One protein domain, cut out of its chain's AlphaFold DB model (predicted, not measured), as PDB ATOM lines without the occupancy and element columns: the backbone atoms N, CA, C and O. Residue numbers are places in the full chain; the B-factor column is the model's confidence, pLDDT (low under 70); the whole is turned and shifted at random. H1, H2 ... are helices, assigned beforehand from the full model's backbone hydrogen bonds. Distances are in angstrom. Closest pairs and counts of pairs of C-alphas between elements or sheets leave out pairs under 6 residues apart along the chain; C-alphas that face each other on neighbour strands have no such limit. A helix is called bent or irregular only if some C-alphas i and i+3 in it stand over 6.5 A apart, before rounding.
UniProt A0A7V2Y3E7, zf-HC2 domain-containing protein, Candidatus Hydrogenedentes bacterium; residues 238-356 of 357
ATOM      1  N   ALA A 238     166.744 191.621 154.216       90.12
ATOM      2  CA  ALA A 238     166.924 193.043 153.935       90.12
ATOM      3  C   ALA A 238     165.594 193.819 153.918       90.12
ATOM      4  O   ALA A 238     165.514 194.901 154.498       90.12
ATOM      5  N   LEU A 239     164.533 193.261 153.324       91.25
ATOM      6  CA  LEU A 239     163.217 193.910 153.290       91.25
ATOM      7  C   LEU A 239     162.584 193.972 154.684       91.25
ATOM      8  O   LEU A 239     162.102 195.028 155.085       91.25
ATOM      9  N   TYR A 240     162.681 192.895 155.467       92.88
ATOM     10  CA  TYR A 240     162.214 192.916 156.855       92.88
ATOM     11  C   TYR A 240     162.960 193.942 157.714       92.88
ATOM     12  O   TYR A 240     162.344 194.614 158.546       92.88
ATOM     13  N   ALA A 241     164.270 194.104 157.503       93.69
ATOM     14  CA  ALA A 241     165.051 195.133 158.182       93.69
ATOM     15  C   ALA A 241     164.606 196.552 157.780       93.69
ATOM     16  O   ALA A 241     164.502 197.423 158.642       93.69
ATOM     17  N   LEU A 242     164.283 196.776 156.502       94.00
ATOM     18  CA  LEU A 242     163.742 198.048 156.014       94.00
ATOM     19  C   LEU A 242     162.381 198.378 156.649       94.00
ATOM     20  O   LEU A 242     162.176 199.502 157.109       94.00
ATOM     21  N   ASP A 243     161.458 197.419 156.730       91.19
ATOM     22  CA  ASP A 243     160.151 197.661 157.360       91.19
ATOM     23  C   ASP A 243     160.261 197.886 158.860       91.19
ATOM     24  O   ASP A 243     159.525 198.698 159.422       91.19
ATOM     25  N   ALA A 244     161.178 197.174 159.521       90.56
ATOM     26  CA  ALA A 244     161.507 197.446 160.909       90.56
ATOM     27  C   ALA A 244     161.980 198.896 161.050       90.56
ATOM     28  O   ALA A 244     161.338 199.651 161.777       90.56
ATOM     29  N   ALA A 245     162.988 199.313 160.270       93.25
ATOM     30  CA  ALA A 245     163.540 200.669 160.277       93.25
ATOM     31  C   ALA A 245     162.464 201.760 160.121       93.25
ATOM     32  O   ALA A 245     162.436 202.720 160.889       93.25
ATOM     33  N   ARG A 246     161.515 201.582 159.193       89.50
ATOM     34  CA  ARG A 246     160.407 202.529 158.952       89.50
ATOM     35  C   ARG A 246     159.465 202.717 160.141       89.50
ATOM     36  O   ARG A 246     158.804 203.748 160.234       89.50
ATOM     37  N   ARG A 247     159.374 201.734 161.040       87.69
ATOM     38  CA  ARG A 247     158.489 201.778 162.214       87.69
ATOM     39  C   ARG A 247     159.124 202.443 163.436       87.69
ATOM     40  O   ARG A 247     158.421 202.656 164.416       87.69
ATOM     41  N   HIS A 248     160.403 202.820 163.376       85.81
ATOM     42  CA  HIS A 248     161.137 203.405 164.508       85.81
ATOM     43  C   HIS A 248     160.919 204.917 164.723       85.81
ATOM     44  O   HIS A 248     161.648 205.539 165.490       85.81
ATOM     45  N   GLY A 249     159.915 205.533 164.087       87.44
ATOM     46  CA  GLY A 249     159.542 206.928 164.353       87.44
ATOM     47  C   GLY A 249     160.704 207.908 164.145       87.44
ATOM     48  O   GLY A 249     161.283 207.957 163.063       87.44
ATOM     49  N   GLU A 250     161.053 208.680 165.177       87.56
ATOM     50  CA  GLU A 250     162.138 209.679 165.127       87.56
ATOM     51  C   GLU A 250     163.529 209.057 164.898       87.56
ATOM     52  O   GLU A 250     164.399 209.677 164.281       87.56
ATOM     53  N   GLU A 251     163.727 207.802 165.315       92.81
ATOM     54  CA  GLU A 251     164.981 207.057 165.145       92.81
ATOM     55  C   GLU A 251     165.078 206.355 163.779       92.81
ATOM     56  O   GLU A 251     166.111 205.763 163.455       92.81
ATOM     57  N   ALA A 252     164.037 206.445 162.940       92.69
ATOM     58  CA  ALA A 252     163.987 205.763 161.647       92.69
ATOM     59  C   ALA A 252     165.207 206.075 160.770       92.69
ATOM     60  O   ALA A 252     165.727 205.180 160.113       92.69
ATOM     61  N   PHE A 253     165.724 207.309 160.802       96.38
ATOM     62  CA  PHE A 253     166.908 207.685 160.025       96.38
ATOM     63  C   PHE A 253     168.139 206.829 160.371       96.38
ATOM     64  O   PHE A 253     168.794 206.309 159.471       96.38
ATOM     65  N   ALA A 254     168.429 206.641 161.663       96.50
ATOM     66  CA  ALA A 254     169.581 205.859 162.114       96.50
ATOM     67  C   ALA A 254     169.413 204.365 161.789       96.50
ATOM     68  O   ALA A 254     170.367 203.693 161.402       96.50
ATOM     69  N   HIS A 255     168.190 203.838 161.880       96.94
ATOM     70  CA  HIS A 255     167.917 202.457 161.484       96.94
ATOM     71  C   HIS A 255     167.996 202.245 159.967       96.94
ATOM     72  O   HIS A 255     168.491 201.212 159.523       96.94
ATOM     73  N   LEU A 256     167.565 203.215 159.157       97.31
ATOM     74  CA  LEU A 256     167.727 203.163 157.702       97.31
ATOM     75  C   LEU A 256     169.211 203.211 157.308       97.31
ATOM     76  O   LEU A 256     169.630 202.463 156.425       97.31
ATOM     77  N   GLU A 257     170.018 204.007 158.009       98.06
ATOM     78  CA  GLU A 257     171.475 204.023 157.840       98.06
ATOM     79  C   GLU A 257     172.096 202.643 158.121       98.06
ATOM     80  O   GLU A 257     172.889 202.139 157.320       98.06
ATOM     81  N   GLN A 258     171.671 201.970 159.196       97.50
ATOM     82  CA  GLN A 258     172.100 200.599 159.507       97.50
ATOM     83  C   GLN A 258     171.690 199.590 158.423       97.50
ATOM     84  O   GLN A 258     172.461 198.682 158.106       97.50
ATOM     85  N   VAL A 259     170.498 199.743 157.831       96.56
ATOM     86  CA  VAL A 259     170.047 198.900 156.710       96.56
ATOM     87  C   VAL A 259     170.989 199.051 155.516       96.56
ATOM     88  O   VAL A 259     171.409 198.039 154.954       96.56
ATOM     89  N   ILE A 260     171.373 200.281 155.158       97.25
ATOM     90  CA  ILE A 260     172.311 200.518 154.052       97.25
ATOM     91  C   ILE A 260     173.693 199.937 154.363       97.25
ATOM     92  O   ILE A 260     174.269 199.265 153.512       97.25
ATOM     93  N   SER A 261     174.206 200.146 155.579       96.06
ATOM     94  CA  SER A 261     175.510 199.615 155.999       96.06
ATOM     95  C   SER A 261     175.564 198.081 155.907       96.06
ATOM     96  O   SER A 261     176.557 197.507 155.457       96.06
ATOM     97  N   ARG A 262     174.462 197.401 156.256       96.06
ATOM     98  CA  ARG A 262     174.356 195.934 156.220       96.06
ATOM     99  C   ARG A 262     174.114 195.360 154.821       96.06
ATOM    100  O   ARG A 262     174.555 194.244 154.553       96.06
ATOM    101  N   TYR A 263     173.419 196.089 153.947       93.31
ATOM    102  CA  TYR A 263     173.037 195.625 152.606       93.31
ATOM    103  C   TYR A 263     173.409 196.627 151.493       93.31
ATOM    104  O   TYR A 263     172.550 196.987 150.684       93.31
ATOM    105  N   PRO A 264     174.664 197.100 151.414       93.50
ATOM    106  CA  PRO A 264     175.051 198.183 150.511       93.50
ATOM    107  C   PRO A 264     174.925 197.772 149.041       93.50
ATOM    108  O   PRO A 264     175.201 196.628 148.678       93.50
ATOM    109  N   GLY A 265     174.532 198.712 148.177       85.62
ATOM    110  CA  GLY A 265     174.433 198.489 146.731       85.62
ATOM    111  C   GLY A 265     173.238 197.641 146.283       85.62
ATOM    112  O   GLY A 265     173.171 197.276 145.114       85.62
ATOM    113  N   THR A 266     172.309 197.333 147.191       89.75
ATOM    114  CA  THR A 266     171.065 196.601 146.904       89.75
ATOM    115  C   THR A 266     169.911 197.558 146.592       89.75
ATOM    116  O   THR A 266     169.925 198.722 147.006       89.75
ATOM    117  N   PHE A 267     168.855 197.073 145.938       89.81
ATOM    118  CA  PHE A 267     167.608 197.826 145.787       89.81
ATOM    119  C   PHE A 267     166.994 198.211 147.136       89.81
ATOM    120  O   PHE A 267     166.413 199.291 147.260       89.81
ATOM    121  N   VAL A 268     167.149 197.372 148.165       90.56
ATOM    122  CA  VAL A 268     166.709 197.705 149.527       90.56
ATOM    123  C   VAL A 268     167.484 198.905 150.078       90.56
ATOM    124  O   VAL A 268     166.867 199.813 150.633       90.56
ATOM    125  N   ALA A 269     168.806 198.964 149.882       92.50
ATOM    126  CA  ALA A 269     169.603 200.125 150.278       92.50
ATOM    127  C   ALA A 269     169.215 201.392 149.503       92.50
ATOM    128  O   ALA A 269     169.133 202.465 150.100       92.50
ATOM    129  N   SER A 270     168.888 201.284 148.212       92.81
ATOM    130  CA  SER A 270     168.327 202.407 147.449       92.81
ATOM    131  C   SER A 270     166.988 202.883 148.023       92.81
ATOM    132  O   SER A 270     166.769 204.089 148.161       92.81
ATOM    133  N   LEU A 271     166.082 201.974 148.401       93.44
ATOM    134  CA  LEU A 271     164.822 202.344 149.056       93.44
ATOM    135  C   LEU A 271     165.066 203.021 150.411       93.44
ATOM    136  O   LEU A 271     164.460 204.059 150.676       93.44
ATOM    137  N   ALA A 272     165.988 202.491 151.218       94.69
ATOM    138  CA  ALA A 272     166.371 203.089 152.492       94.69
ATOM    139  C   ALA A 272     166.936 204.507 152.306       94.69
ATOM    140  O   ALA A 272     166.512 205.432 152.992       94.69
ATOM    141  N   ALA A 273     167.811 204.709 151.317       94.31
ATOM    142  CA  ALA A 273     168.374 206.014 150.980       94.31
ATOM    143  C   ALA A 273     167.296 207.030 150.555       94.31
ATOM    144  O   ALA A 273     167.341 208.192 150.959       94.31
ATOM    145  N   ASN A 274     166.295 206.603 149.774       92.06
ATOM    146  CA  ASN A 274     165.163 207.460 149.404       92.06
ATOM    147  C   ASN A 274     164.307 207.835 150.628       92.06
ATOM    148  O   ASN A 274     163.856 208.977 150.727       92.06
ATOM    149  N   ASP A 275     164.091 206.907 151.561       93.38
ATOM    150  CA  ASP A 275     163.359 207.194 152.797       93.38
ATOM    151  C   ASP A 275     164.159 208.126 153.726       93.38
ATOM    152  O   ASP A 275     163.586 209.063 154.280       93.38
ATOM    153  N   MET A 276     165.486 207.972 153.814       95.25
ATOM    154  CA  MET A 276     166.363 208.909 154.533       95.25
ATOM    155  C   MET A 276     166.297 210.322 153.949       95.25
ATOM    156  O   MET A 276     166.194 211.284 154.704       95.25
ATOM    157  N   ALA A 277     166.300 210.461 152.619       91.88
ATOM    158  CA  ALA A 277     166.144 211.760 151.966       91.88
ATOM    159  C   ALA A 277     164.811 212.427 152.341       91.88
ATOM    160  O   ALA A 277     164.799 213.594 152.727       91.88
ATOM    161  N   ARG A 278     163.702 211.676 152.310       90.00
ATOM    162  CA  ARG A 278     162.374 212.175 152.716       90.00
ATOM    163  C   ARG A 278     162.321 212.609 154.180       90.00
ATOM    164  O   ARG A 278     161.633 213.570 154.492       90.00
ATOM    165  N   LEU A 279     163.027 211.910 155.071       89.06
ATOM    166  CA  LEU A 279     163.114 212.287 156.485       89.06
ATOM    167  C   LEU A 279     163.972 213.536 156.720       89.06
ATOM    168  O   LEU A 279     163.815 214.190 157.749       89.06
ATOM    169  N   SER A 280     164.890 213.858 155.807       87.19
ATOM    170  CA  SER A 280     165.741 215.044 155.913       87.19
ATOM    171  C   SER A 280     165.045 216.313 155.438       87.19
ATOM    172  O   SER A 280     165.137 217.341 156.107       87.19
ATOM    173  N   LEU A 281     164.379 216.267 154.282       83.00
ATOM    174  CA  LEU A 281     163.670 217.410 153.711       83.00
ATOM    175  C   LEU A 281     162.434 216.946 152.934       83.00
ATOM    176  O   LEU A 281     162.499 216.001 152.142       83.00
ATOM    177  N   ASP A 282     161.336 217.687 153.089       70.44
ATOM    178  CA  ASP A 282     160.146 217.528 152.255       70.44
ATOM    179  C   ASP A 282     160.452 218.005 150.829       70.44
ATOM    180  O   ASP A 282     160.463 219.199 150.524       70.44
ATOM    181  N   ALA A 283     160.726 217.054 149.938       66.81
ATOM    182  CA  ALA A 283     161.024 217.333 148.542       66.81
ATOM    183  C   ALA A 283     159.750 217.363 147.685       66.81
ATOM    184  O   ALA A 283     159.040 216.361 147.576       66.81
ATOM    185  N   SER A 284     159.485 218.494 147.025       67.56
ATOM    186  CA  SER A 284     158.348 218.660 146.107       67.56
ATOM    187  C   SER A 284     158.759 218.723 144.631       67.56
ATOM    188  O   SER A 284     157.959 218.417 143.747       67.56
ATOM    189  N   THR A 285     160.023 219.062 144.366       71.12
ATOM    190  CA  THR A 285     160.635 219.148 143.034       71.12
ATOM    191  C   THR A 285     161.896 218.281 142.928       71.12
ATOM    192  O   THR A 285     162.445 217.821 143.930       71.12
ATOM    193  N   ASN A 286     162.414 218.080 141.710       66.12
ATOM    194  CA  ASN A 286     163.694 217.383 141.510       66.12
ATOM    195  C   ASN A 286     164.880 218.130 142.146       66.12
ATOM    196  O   ASN A 286     165.822 217.495 142.616       66.12
ATOM    197  N   THR A 287     164.832 219.463 142.191       72.19
ATOM    198  CA  THR A 287     165.844 220.279 142.877       72.19
ATOM    199  C   THR A 287     165.784 220.050 144.384       72.19
ATOM    200  O   THR A 287     166.824 219.826 145.004       72.19
ATOM    201  N   ASP A 288     164.579 219.994 144.958       78.19
ATOM    202  CA  ASP A 288     164.397 219.679 146.378       78.19
ATOM    203  C   ASP A 288     164.859 218.252 146.688       78.19
ATOM    204  O   ASP A 288     165.433 218.001 147.740       78.19
ATOM    205  N   ARG A 289     164.669 217.312 145.751       81.31
ATOM    206  CA  ARG A 289     165.111 215.920 145.902       81.31
ATOM    207  C   ARG A 289     166.633 215.808 145.982       81.31
ATOM    208  O   ARG A 289     167.137 215.045 146.800       81.31
ATOM    209  N   VAL A 290     167.367 216.578 145.176       90.12
ATOM    210  CA  VAL A 290     168.832 216.674 145.295       90.12
ATOM    211  C   VAL A 290     169.221 217.216 146.669       90.12
ATOM    212  O   VAL A 290     170.067 216.622 147.331       90.12
ATOM    213  N   GLN A 291     168.577 218.294 147.126       90.12
ATOM    214  CA  GLN A 291     168.856 218.862 148.449       90.12
ATOM    215  C   GLN A 291     168.536 217.879 149.579       90.12
ATOM    216  O   GLN A 291     169.321 217.748 150.511       90.12
ATOM    217  N   ALA A 292     167.437 217.133 149.473       91.00
ATOM    218  CA  ALA A 292     167.043 216.108 150.433       91.00
ATOM    219  C   ALA A 292     168.086 214.987 150.543       91.00
ATOM    220  O   ALA A 292     168.477 214.604 151.646       91.00
ATOM    221  N   PHE A 293     168.590 214.502 149.406       93.75
ATOM    222  CA  PHE A 293     169.663 213.513 149.393       93.75
ATOM    223  C   PHE A 293     170.986 214.062 149.935       93.75
ATOM    224  O   PHE A 293     171.659 213.360 150.684       93.75
ATOM    225  N   MET A 294     171.352 215.304 149.600       95.06
ATOM    226  CA  MET A 294     172.542 215.952 150.162       95.06
ATOM    227  C   MET A 294     172.424 216.093 151.682       95.06
ATOM    228  O   MET A 294     173.316 215.655 152.401       95.06
ATOM    229  N   ALA A 295     171.290 216.590 152.181       94.88
ATOM    230  CA  ALA A 295     171.027 216.727 153.611       94.88
ATOM    231  C   ALA A 295     171.059 215.373 154.341       94.88
ATOM    232  O   ALA A 295     171.622 215.266 155.428       94.88
ATOM    233  N   ALA A 296     170.496 214.316 153.742       95.94
ATOM    234  CA  ALA A 296     170.624 212.962 154.272       95.94
ATOM    235  C   ALA A 296     172.084 212.491 154.296       95.94
ATOM    236  O   ALA A 296     172.543 212.007 155.329       95.94
ATOM    237  N   ARG A 297     172.839 212.668 153.207       96.88
ATOM    238  CA  ARG A 297     174.250 212.255 153.134       96.88
ATOM    239  C   ARG A 297     175.093 212.960 154.191       96.88
ATOM    240  O   ARG A 297     175.906 212.315 154.842       96.88
ATOM    241  N   ASP A 298     174.875 214.255 154.381       95.31
ATOM    242  CA  ASP A 298     175.650 215.071 155.315       95.31
ATOM    243  C   ASP A 298     175.322 214.739 156.785       95.31
ATOM    244  O   ASP A 298     176.162 214.933 157.662       95.31
ATOM    245  N   ARG A 299     174.135 214.175 157.053       95.69
ATOM    246  CA  ARG A 299     173.739 213.640 158.367       95.69
ATOM    247  C   ARG A 299     174.289 212.231 158.643       95.69
ATOM    248  O   ARG A 299     174.323 211.824 159.802       95.69
ATOM    249  N   CYS A 300     174.701 211.487 157.616       96.38
ATOM    250  CA  CYS A 300     175.186 210.115 157.776       96.38
ATOM    251  C   CYS A 300     176.560 210.058 158.454       96.38
ATOM    252  O   CYS A 300     177.478 210.828 158.152       96.38
ATOM    253  N   THR A 301     176.706 209.068 159.322       95.50
ATOM    254  CA  THR A 301     177.937 208.713 160.030       95.50
ATOM    255  C   THR A 301     178.644 207.516 159.392       95.50
ATOM    256  O   THR A 301     179.873 207.445 159.423       95.50
ATOM    257  N   ASP A 302     177.897 206.608 158.764       95.94
ATOM    258  CA  ASP A 302     178.418 205.411 158.117       95.94
ATOM    259  C   ASP A 302     178.919 205.727 156.689       95.94
ATOM    260  O   ASP A 302     178.201 206.322 155.874       95.94
ATOM    261  N   PRO A 303     180.159 205.335 156.339       95.44
ATOM    262  CA  PRO A 303     180.734 205.652 155.036       95.44
ATOM    263  C   PRO A 303     180.047 204.920 153.873       95.44
ATOM    264  O   PRO A 303     180.012 205.457 152.765       95.44
ATOM    265  N   ALA A 304     179.488 203.727 154.093       95.00
ATOM    266  CA  ALA A 304     178.728 203.015 153.069       95.00
ATOM    267  C   ALA A 304     177.370 203.688 152.828       95.00
ATOM    268  O   ALA A 304     176.962 203.829 151.676       95.00
ATOM    269  N   ALA A 305     176.711 204.189 153.877       96.81
ATOM    270  CA  ALA A 305     175.486 204.977 153.740       96.81
ATOM    271  C   ALA A 305     175.712 206.276 152.959       96.81
ATOM    272  O   ALA A 305     174.968 206.578 152.021       96.81
ATOM    273  N   ARG A 306     176.798 206.996 153.265       97.69
ATOM    274  CA  ARG A 306     177.207 208.178 152.491       97.69
ATOM    275  C   ARG A 306     177.437 207.844 151.019       97.69
ATOM    276  O   ARG A 306     176.913 208.536 150.152       97.69
ATOM    277  N   ALA A 307     178.167 206.767 150.738       97.06
ATOM    278  CA  ALA A 307     178.445 206.328 149.375       97.06
ATOM    279  C   ALA A 307     177.179 205.903 148.614       97.06
ATOM    280  O   ALA A 307     177.026 206.253 147.446       97.06
ATOM    281  N   GLN A 308     176.240 205.210 149.268       96.75
ATOM    282  CA  GLN A 308     174.941 204.871 148.681       96.75
ATOM    283  C   GLN A 308     174.149 206.137 148.330       96.75
ATOM    284  O   GLN A 308     173.601 206.232 147.236       96.75
ATOM    285  N   LEU A 309     174.112 207.134 149.217       97.44
ATOM    286  CA  LEU A 309     173.435 208.404 148.943       97.44
ATOM    287  C   LEU A 309     174.106 209.174 147.794       97.44
ATOM    288  O   LEU A 309     173.401 209.740 146.957       97.44
ATOM    289  N   SER A 310     175.437 209.128 147.676       97.25
ATOM    290  CA  SER A 310     176.147 209.659 146.502       97.25
ATOM    291  C   SER A 310     175.804 208.887 145.217       97.25
ATOM    292  O   SER A 310     175.610 209.503 144.168       97.25
ATOM    293  N   MET A 311     175.628 207.560 145.268       95.88
ATOM    294  CA  MET A 311     175.133 206.782 144.119       95.88
ATOM    295  C   MET A 311     173.738 207.244 143.675       95.88
ATOM    296  O   MET A 311     173.519 207.493 142.484       95.88
ATOM    297  N   GLU A 312     172.810 207.424 144.621       94.75
ATOM    298  CA  GLU A 312     171.457 207.918 144.334       94.75
ATOM    299  C   GLU A 312     171.477 209.340 143.752       94.75
ATOM    300  O   GLU A 312     170.825 209.599 142.736       94.75
ATOM    301  N   LEU A 313     172.281 210.248 144.318       94.31
ATOM    302  CA  LEU A 313     172.489 211.594 143.768       94.31
ATOM    303  C   LEU A 313     173.006 211.541 142.331       94.31
ATOM    304  O   LEU A 313     172.496 212.252 141.462       94.31
ATOM    305  N   GLY A 314     173.980 210.672 142.055       93.00
ATOM    306  CA  GLY A 314     174.488 210.458 140.705       93.00
ATOM    307  C   GLY A 314     173.385 210.021 139.740       93.00
ATOM    308  O   GLY A 314     173.278 210.553 138.633       93.00
ATOM    309  N   HIS A 315     172.509 209.102 140.164       91.44
ATOM    310  CA  HIS A 315     171.362 208.676 139.361       91.44
ATOM    311  C   HIS A 315     170.361 209.804 139.099       91.44
ATOM    312  O   HIS A 315     169.913 209.929 137.958       91.44
ATOM    313  N   VAL A 316     170.046 210.636 140.097       89.56
ATOM    314  CA  VAL A 316     169.160 211.801 139.926       89.56
ATOM    315  C   VAL A 316     169.777 212.805 138.948       89.56
ATOM    316  O   VAL A 316     169.117 213.219 137.992       89.56
ATOM    317  N   TYR A 317     171.059 213.148 139.111       91.81
ATOM    318  CA  TYR A 317     171.739 214.063 138.192       91.81
ATOM    319  C   TYR A 317     171.760 213.539 136.759       91.81
ATOM    320  O   TYR A 317     171.500 214.301 135.827       91.81
ATOM    321  N   LEU A 318     172.040 212.251 136.565       89.75
ATOM    322  CA  LEU A 318     172.147 211.664 135.234       89.75
ATOM    323  C   LEU A 318     170.781 211.494 134.559       89.75
ATOM    324  O   LEU A 318     170.601 211.898 133.410       89.75
ATOM    325  N   LYS A 319     169.825 210.862 135.249       86.88
ATOM    326  CA  LYS A 319     168.551 210.442 134.650       86.88
ATOM    327  C   LYS A 319     167.532 211.567 134.612       86.88
ATOM    328  O   LYS A 319     166.918 211.757 133.561       86.88
ATOM    329  N   ASP A 320     167.395 212.305 135.710       86.06
ATOM    330  CA  ASP A 320     166.291 213.245 135.905       86.06
ATOM    331  C   ASP A 320     166.702 214.663 135.490       86.06
ATOM    332  O   ASP A 320     165.931 215.365 134.842       86.06
ATOM    333  N   LEU A 321     167.939 215.071 135.805       86.81
ATOM    334  CA  LEU A 321     168.438 216.428 135.532       86.81
ATOM    335  C   LEU A 321     169.326 216.545 134.287       86.81
ATOM    336  O   LEU A 321     169.689 217.660 133.917       86.81
ATOM    337  N   LYS A 322     169.689 215.423 133.650       91.06
ATOM    338  CA  LYS A 322     170.564 215.362 132.461       91.06
ATOM    339  C   LYS A 322     171.895 216.115 132.641       91.06
ATOM    340  O   LYS A 322     172.400 216.745 131.718       91.06
ATOM    341  N   GLN A 323     172.477 216.037 133.839       92.94
ATOM    342  CA  GLN A 323     173.737 216.680 134.230       92.94
ATOM    343  C   GLN A 323     174.840 215.621 134.436       92.94
ATOM    344  O   GLN A 323     175.166 215.282 135.577       92.94
ATOM    345  N   PRO A 324     175.444 215.084 133.354       93.69
ATOM    346  CA  PRO A 324     176.398 213.973 133.440       93.69
ATOM    347  C   PRO A 324     177.691 214.331 134.185       93.69
ATOM    348  O   PRO A 324     178.280 213.470 134.835       93.69
ATOM    349  N   VAL A 325     178.116 215.600 134.143       95.25
ATOM    350  CA  VAL A 325     179.299 216.078 134.882       95.25
ATOM    351  C   VAL A 325     179.074 215.947 136.387       95.25
ATOM    352  O   VAL A 325     179.856 215.283 137.062       95.25
ATOM    353  N   LYS A 326     177.951 216.468 136.897       95.19
ATOM    354  CA  LYS A 326     177.602 216.332 138.318       95.19
ATOM    355  C   LYS A 326     177.375 214.881 138.711       95.19
ATOM    356  O   LYS A 326     177.824 214.468 139.770       95.19
ATOM    357  N   ALA A 327     176.746 214.081 137.849       94.69
ATOM    358  CA  ALA A 327     176.601 212.650 138.104       94.69
ATOM    359  C   ALA A 327     177.960 211.950 138.277       94.69
ATOM    360  O   ALA A 327     178.141 211.169 139.207       94.69
ATOM    361  N   THR A 328     178.932 212.283 137.423       97.12
ATOM    362  CA  THR A 328     180.303 211.758 137.487       97.12
ATOM    363  C   THR A 328     180.991 212.129 138.800       97.12
ATOM    364  O   THR A 328     181.673 211.292 139.383       97.12
ATOM    365  N   GLU A 329     180.812 213.358 139.290       97.06
ATOM    366  CA  GLU A 329     181.346 213.783 140.592       97.06
ATOM    367  C   GLU A 329     180.798 212.919 141.733       97.06
ATOM    368  O   GLU A 329     181.577 212.410 142.536       97.06
ATOM    369  N   GLN A 330     179.482 212.677 141.755       97.38
ATOM    370  CA  GLN A 330     178.869 211.854 142.801       97.38
ATOM    371  C   GLN A 330     179.314 210.388 142.720       97.38
ATOM    372  O   GLN A 330     179.603 209.769 143.742       97.38
ATOM    373  N   TYR A 331     179.442 209.828 141.512       97.25
ATOM    374  CA  TYR A 331     179.966 208.470 141.355       97.25
ATOM    375  C   TYR A 331     181.440 208.364 141.763       97.25
ATOM    376  O   TYR A 331     181.829 207.357 142.338       97.25
ATOM    377  N   ARG A 332     182.271 209.388 141.538       97.50
ATOM    378  CA  ARG A 332     183.657 209.387 142.044       97.50
ATOM    379  C   ARG A 332     183.714 209.412 143.568       97.50
ATOM    380  O   ARG A 332     184.547 208.717 144.139       97.50
ATOM    381  N   GLU A 333     182.836 210.179 144.214       95.19
ATOM    382  CA  GLU A 333     182.727 210.177 145.677       95.19
ATOM    383  C   GLU A 333     182.352 208.781 146.198       95.19
ATOM    384  O   GLU A 333     183.015 208.262 147.092       95.19
ATOM    385  N   ALA A 334     181.355 208.133 145.584       95.44
ATOM    386  CA  ALA A 334     180.973 206.766 145.934       95.44
ATOM    387  C   ALA A 334     182.095 205.744 145.663       95.44
ATOM    388  O   ALA A 334     182.303 204.839 146.467       95.44
ATOM    389  N   ALA A 335     182.848 205.911 144.569       95.94
ATOM    390  CA  ALA A 335     183.978 205.052 144.206       95.94
ATOM    391  C   ALA A 335     185.139 205.119 145.209       95.94
ATOM    392  O   ALA A 335     185.822 204.125 145.437       95.94
ATOM    393  N   ALA A 336     185.358 206.285 145.819       94.81
ATOM    394  CA  ALA A 336     186.426 206.502 146.789       94.81
ATOM    395  C   ALA A 336     186.088 206.001 148.207       94.81
ATOM    396  O   ALA A 336     186.959 205.989 149.078       94.81
ATOM    397  N   ALA A 337     184.836 205.618 148.466       91.19
ATOM    398  CA  ALA A 337     184.408 205.181 149.785       91.19
ATOM    399  C   ALA A 337     184.979 203.796 150.152       91.19
ATOM    400  O   ALA A 337     185.169 202.951 149.275       91.19
ATOM    401  N   PRO A 338     185.202 203.504 151.451       92.69
ATOM    402  CA  PRO A 338     185.717 202.216 151.927       92.69
ATOM    403  C   PRO A 338     184.648 201.103 151.887       92.69
ATOM    404  O   PRO A 338     184.384 200.432 152.882       92.69
ATOM    405  N   ASN A 339     184.009 200.902 150.733       94.06
ATOM    406  CA  ASN A 339     183.037 199.846 150.487       94.06
ATOM    407  C   ASN A 339     183.229 199.282 149.071       94.06
ATOM    408  O   ASN A 339     182.895 199.930 148.083       94.06
ATOM    409  N   ALA A 340     183.747 198.055 148.969       92.31
ATOM    410  CA  ALA A 340     184.119 197.458 147.685       92.31
ATOM    411  C   ALA A 340     182.928 197.239 146.731       92.31
ATOM    412  O   ALA A 340     183.093 197.332 145.514       92.31
ATOM    413  N   VAL A 341     181.734 196.956 147.266       91.31
ATOM    414  CA  VAL A 341     180.524 196.738 146.456       91.31
ATOM    415  C   VAL A 341     180.101 198.044 145.794       91.31
ATOM    416  O   VAL A 341     179.952 198.100 144.573       91.31
ATOM    417  N   LEU A 342     179.966 199.109 146.585       91.88
ATOM    418  CA  LEU A 342     179.597 200.429 146.081       91.88
ATOM    419  C   LEU A 342     180.673 201.009 145.170       91.88
ATOM    420  O   LEU A 342     180.329 201.589 144.142       91.88
ATOM    421  N   ALA A 343     181.951 200.789 145.486       93.94
ATOM    422  CA  ALA A 343     183.042 201.263 144.650       93.94
ATOM    423  C   ALA A 343     182.980 200.667 143.240       93.94
ATOM    424  O   ALA A 343     182.980 201.398 142.250       93.94
ATOM    425  N   ARG A 344     182.799 199.344 143.146       94.81
ATOM    426  CA  ARG A 344     182.623 198.657 141.865       94.81
ATOM    427  C   ARG A 344     181.397 199.164 141.098       94.81
ATOM    428  O   ARG A 344     181.498 199.455 139.909       94.81
ATOM    429  N   LEU A 345     180.240 199.286 141.755       91.12
ATOM    430  CA  LEU A 345     179.017 199.783 141.107       91.12
ATOM    431  C   LEU A 345     179.176 201.225 140.599       91.12
ATOM    432  O   LEU A 345     178.666 201.578 139.531       91.12
ATOM    433  N   ALA A 346     179.897 202.058 141.347       94.50
ATOM    434  CA  ALA A 346     180.202 203.426 140.964       94.50
ATOM    435  C   ALA A 346     181.122 203.482 139.735       94.50
ATOM    436  O   ALA A 346     180.847 204.233 138.799       94.50
ATOM    437  N   GLU A 347     182.160 202.643 139.677       95.38
ATOM    438  CA  GLU A 347     183.039 202.495 138.508       95.38
ATOM    439  C   GLU A 347     182.278 202.008 137.263       95.38
ATOM    440  O   GLU A 347     182.459 202.537 136.159       95.38
ATOM    441  N   GLU A 348     181.356 201.058 137.432       93.81
ATOM    442  CA  GLU A 348     180.458 200.609 136.364       93.81
ATOM    443  C   GLU A 348     179.565 201.761 135.864       93.81
ATOM    444  O   GLU A 348     179.349 201.915 134.660       93.81
ATOM    445  N   CYS A 349     179.094 202.641 136.752       91.75
ATOM    446  CA  CYS A 349     178.337 203.829 136.353       91.75
ATOM    447  C   CYS A 349     179.211 204.866 135.634       91.75
ATOM    448  O   CYS A 349     178.805 205.378 134.588       91.75
ATOM    449  N   LEU A 350     180.418 205.137 136.136       94.69
ATOM    450  CA  LEU A 350     181.387 206.052 135.521       94.69
ATOM    451  C   LEU A 350     181.758 205.619 134.102       94.69
ATOM    452  O   LEU A 350     181.745 206.438 133.182       94.69
ATOM    453  N   SER A 351     182.045 204.330 133.903       93.44
ATOM    454  CA  SER A 351     182.381 203.799 132.577       93.44
ATOM    455  C   SER A 351     181.240 204.005 131.576       93.44
ATOM    456  O   SER A 351     181.479 204.407 130.437       93.44
ATOM    457  N   ARG A 352     179.989 203.831 132.016       89.88
ATOM    458  CA  ARG A 352     178.800 204.038 131.182       89.88
ATOM    459  C   ARG A 352     178.562 205.504 130.835       89.88
ATOM    460  O   ARG A 352     178.274 205.792 129.676       89.88
ATOM    461  N   VAL A 353     178.740 206.425 131.786       90.31
ATOM    462  CA  VAL A 353     178.646 207.872 131.512       90.31
ATOM    463  C   VAL A 353     179.712 208.297 130.500       90.31
ATOM    464  O   VAL A 353     179.393 208.987 129.534       90.31
ATOM    465  N   ASN A 354     180.951 207.825 130.661       84.31
ATOM    466  CA  ASN A 354     182.049 208.122 129.733       84.31
ATOM    467  C   ASN A 354     181.818 207.529 128.334       84.31
ATOM    468  O   ASN A 354     182.202 208.133 127.337       84.31
ATOM    469  N   ALA A 355     181.156 206.373 128.247       83.44
ATOM    470  CA  ALA A 355     180.724 205.775 126.985       83.44
ATOM    471  C   ALA A 355     179.488 206.467 126.367       83.44
ATOM    472  O   ALA A 355     179.015 206.052 125.308       83.44
ATOM    473  N   GLY A 356     178.942 207.497 127.024       74.31
ATOM    474  CA  GLY A 356     177.751 208.231 126.605       74.31
ATOM    475  C   GLY A 356     176.438 207.456 126.764       74.31
ATOM    476  O   GLY A 356     175.448 207.858 126.161       74.31
TER     477      GLY A 356
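Overview. This is residues 238 to 356 of the 357 residues of the protein "zf-HC2 domain-containing protein" of Candidatus Hydrogenedentes bacterium (UniProt A0A7V2Y3E7). Two groups of helices pack crosswise: H1, H2 and H3 fold back and forth at one end of the longest axis, and H4 to H7 make the rest, with the long H5 in the middle. H3 crosses H5 at 88 degrees, and H2 makes a corner with H5, its residues 257 to 261 meeting residues 304 to 308 of H5, while H4 is beside H5 on one side and H6 and H7 on the other. The 119 printed residues hold seven named helices, H1 to H7 in chain order, and no named strand; the class is all helix. The whole is compact, with a radius of gyration of the C-alphas of 13.5 A and spans of 42 by 32 by 21 A.

Along the chain. H1 is residues 238 to 246, from C-alpha 238 at (166.924, 193.043, 153.935). H2, residues 249 to 262, is irregular: C-alphas 250 and 253 are 7.3 A apart. H3 is residues 267 to 280, and H4 residues 286 to 299. H5, residues 303 to 320, is 25.1 A long. H6 is residues 324 to 335. H7, residues 340 to 354, is 21.0 A long and ends at (182.049, 208.122, 129.733).

Arrangement. H5 is the hub, touching five helices. H5, H6 and H7 form an up and down bundle, each running against the one before. The closest C-alphas of H5 and H6, Gly 314 and Ala 327, are 4.0 A apart. H4 touches H5 at a shallow tilt of 9 degrees, opposite ways, closest at C-alphas 297 and 306, 5.1 A. H3 touches H5 about perpendicular, at 88 degrees, with residues 269 to 273 alone; C-alphas 273 and 309 are closest, 6.0 A. H1 and H2 form a hairpin, closest at C-alphas 245 and 255, 4.9 A. H1 and H7 are apart. Every O i to N i+4 pair is within hydrogen-bond range in H1 and H3 to H7, and 8 of 10 in H2.

Size, cuts and confidence. The C-alphas farthest apart, Gly 249 and Ala 355, are 43.0 A apart. The printed part has no cut, and the six links are tight. Residues 283, 284 and 286 have pLDDT under 70.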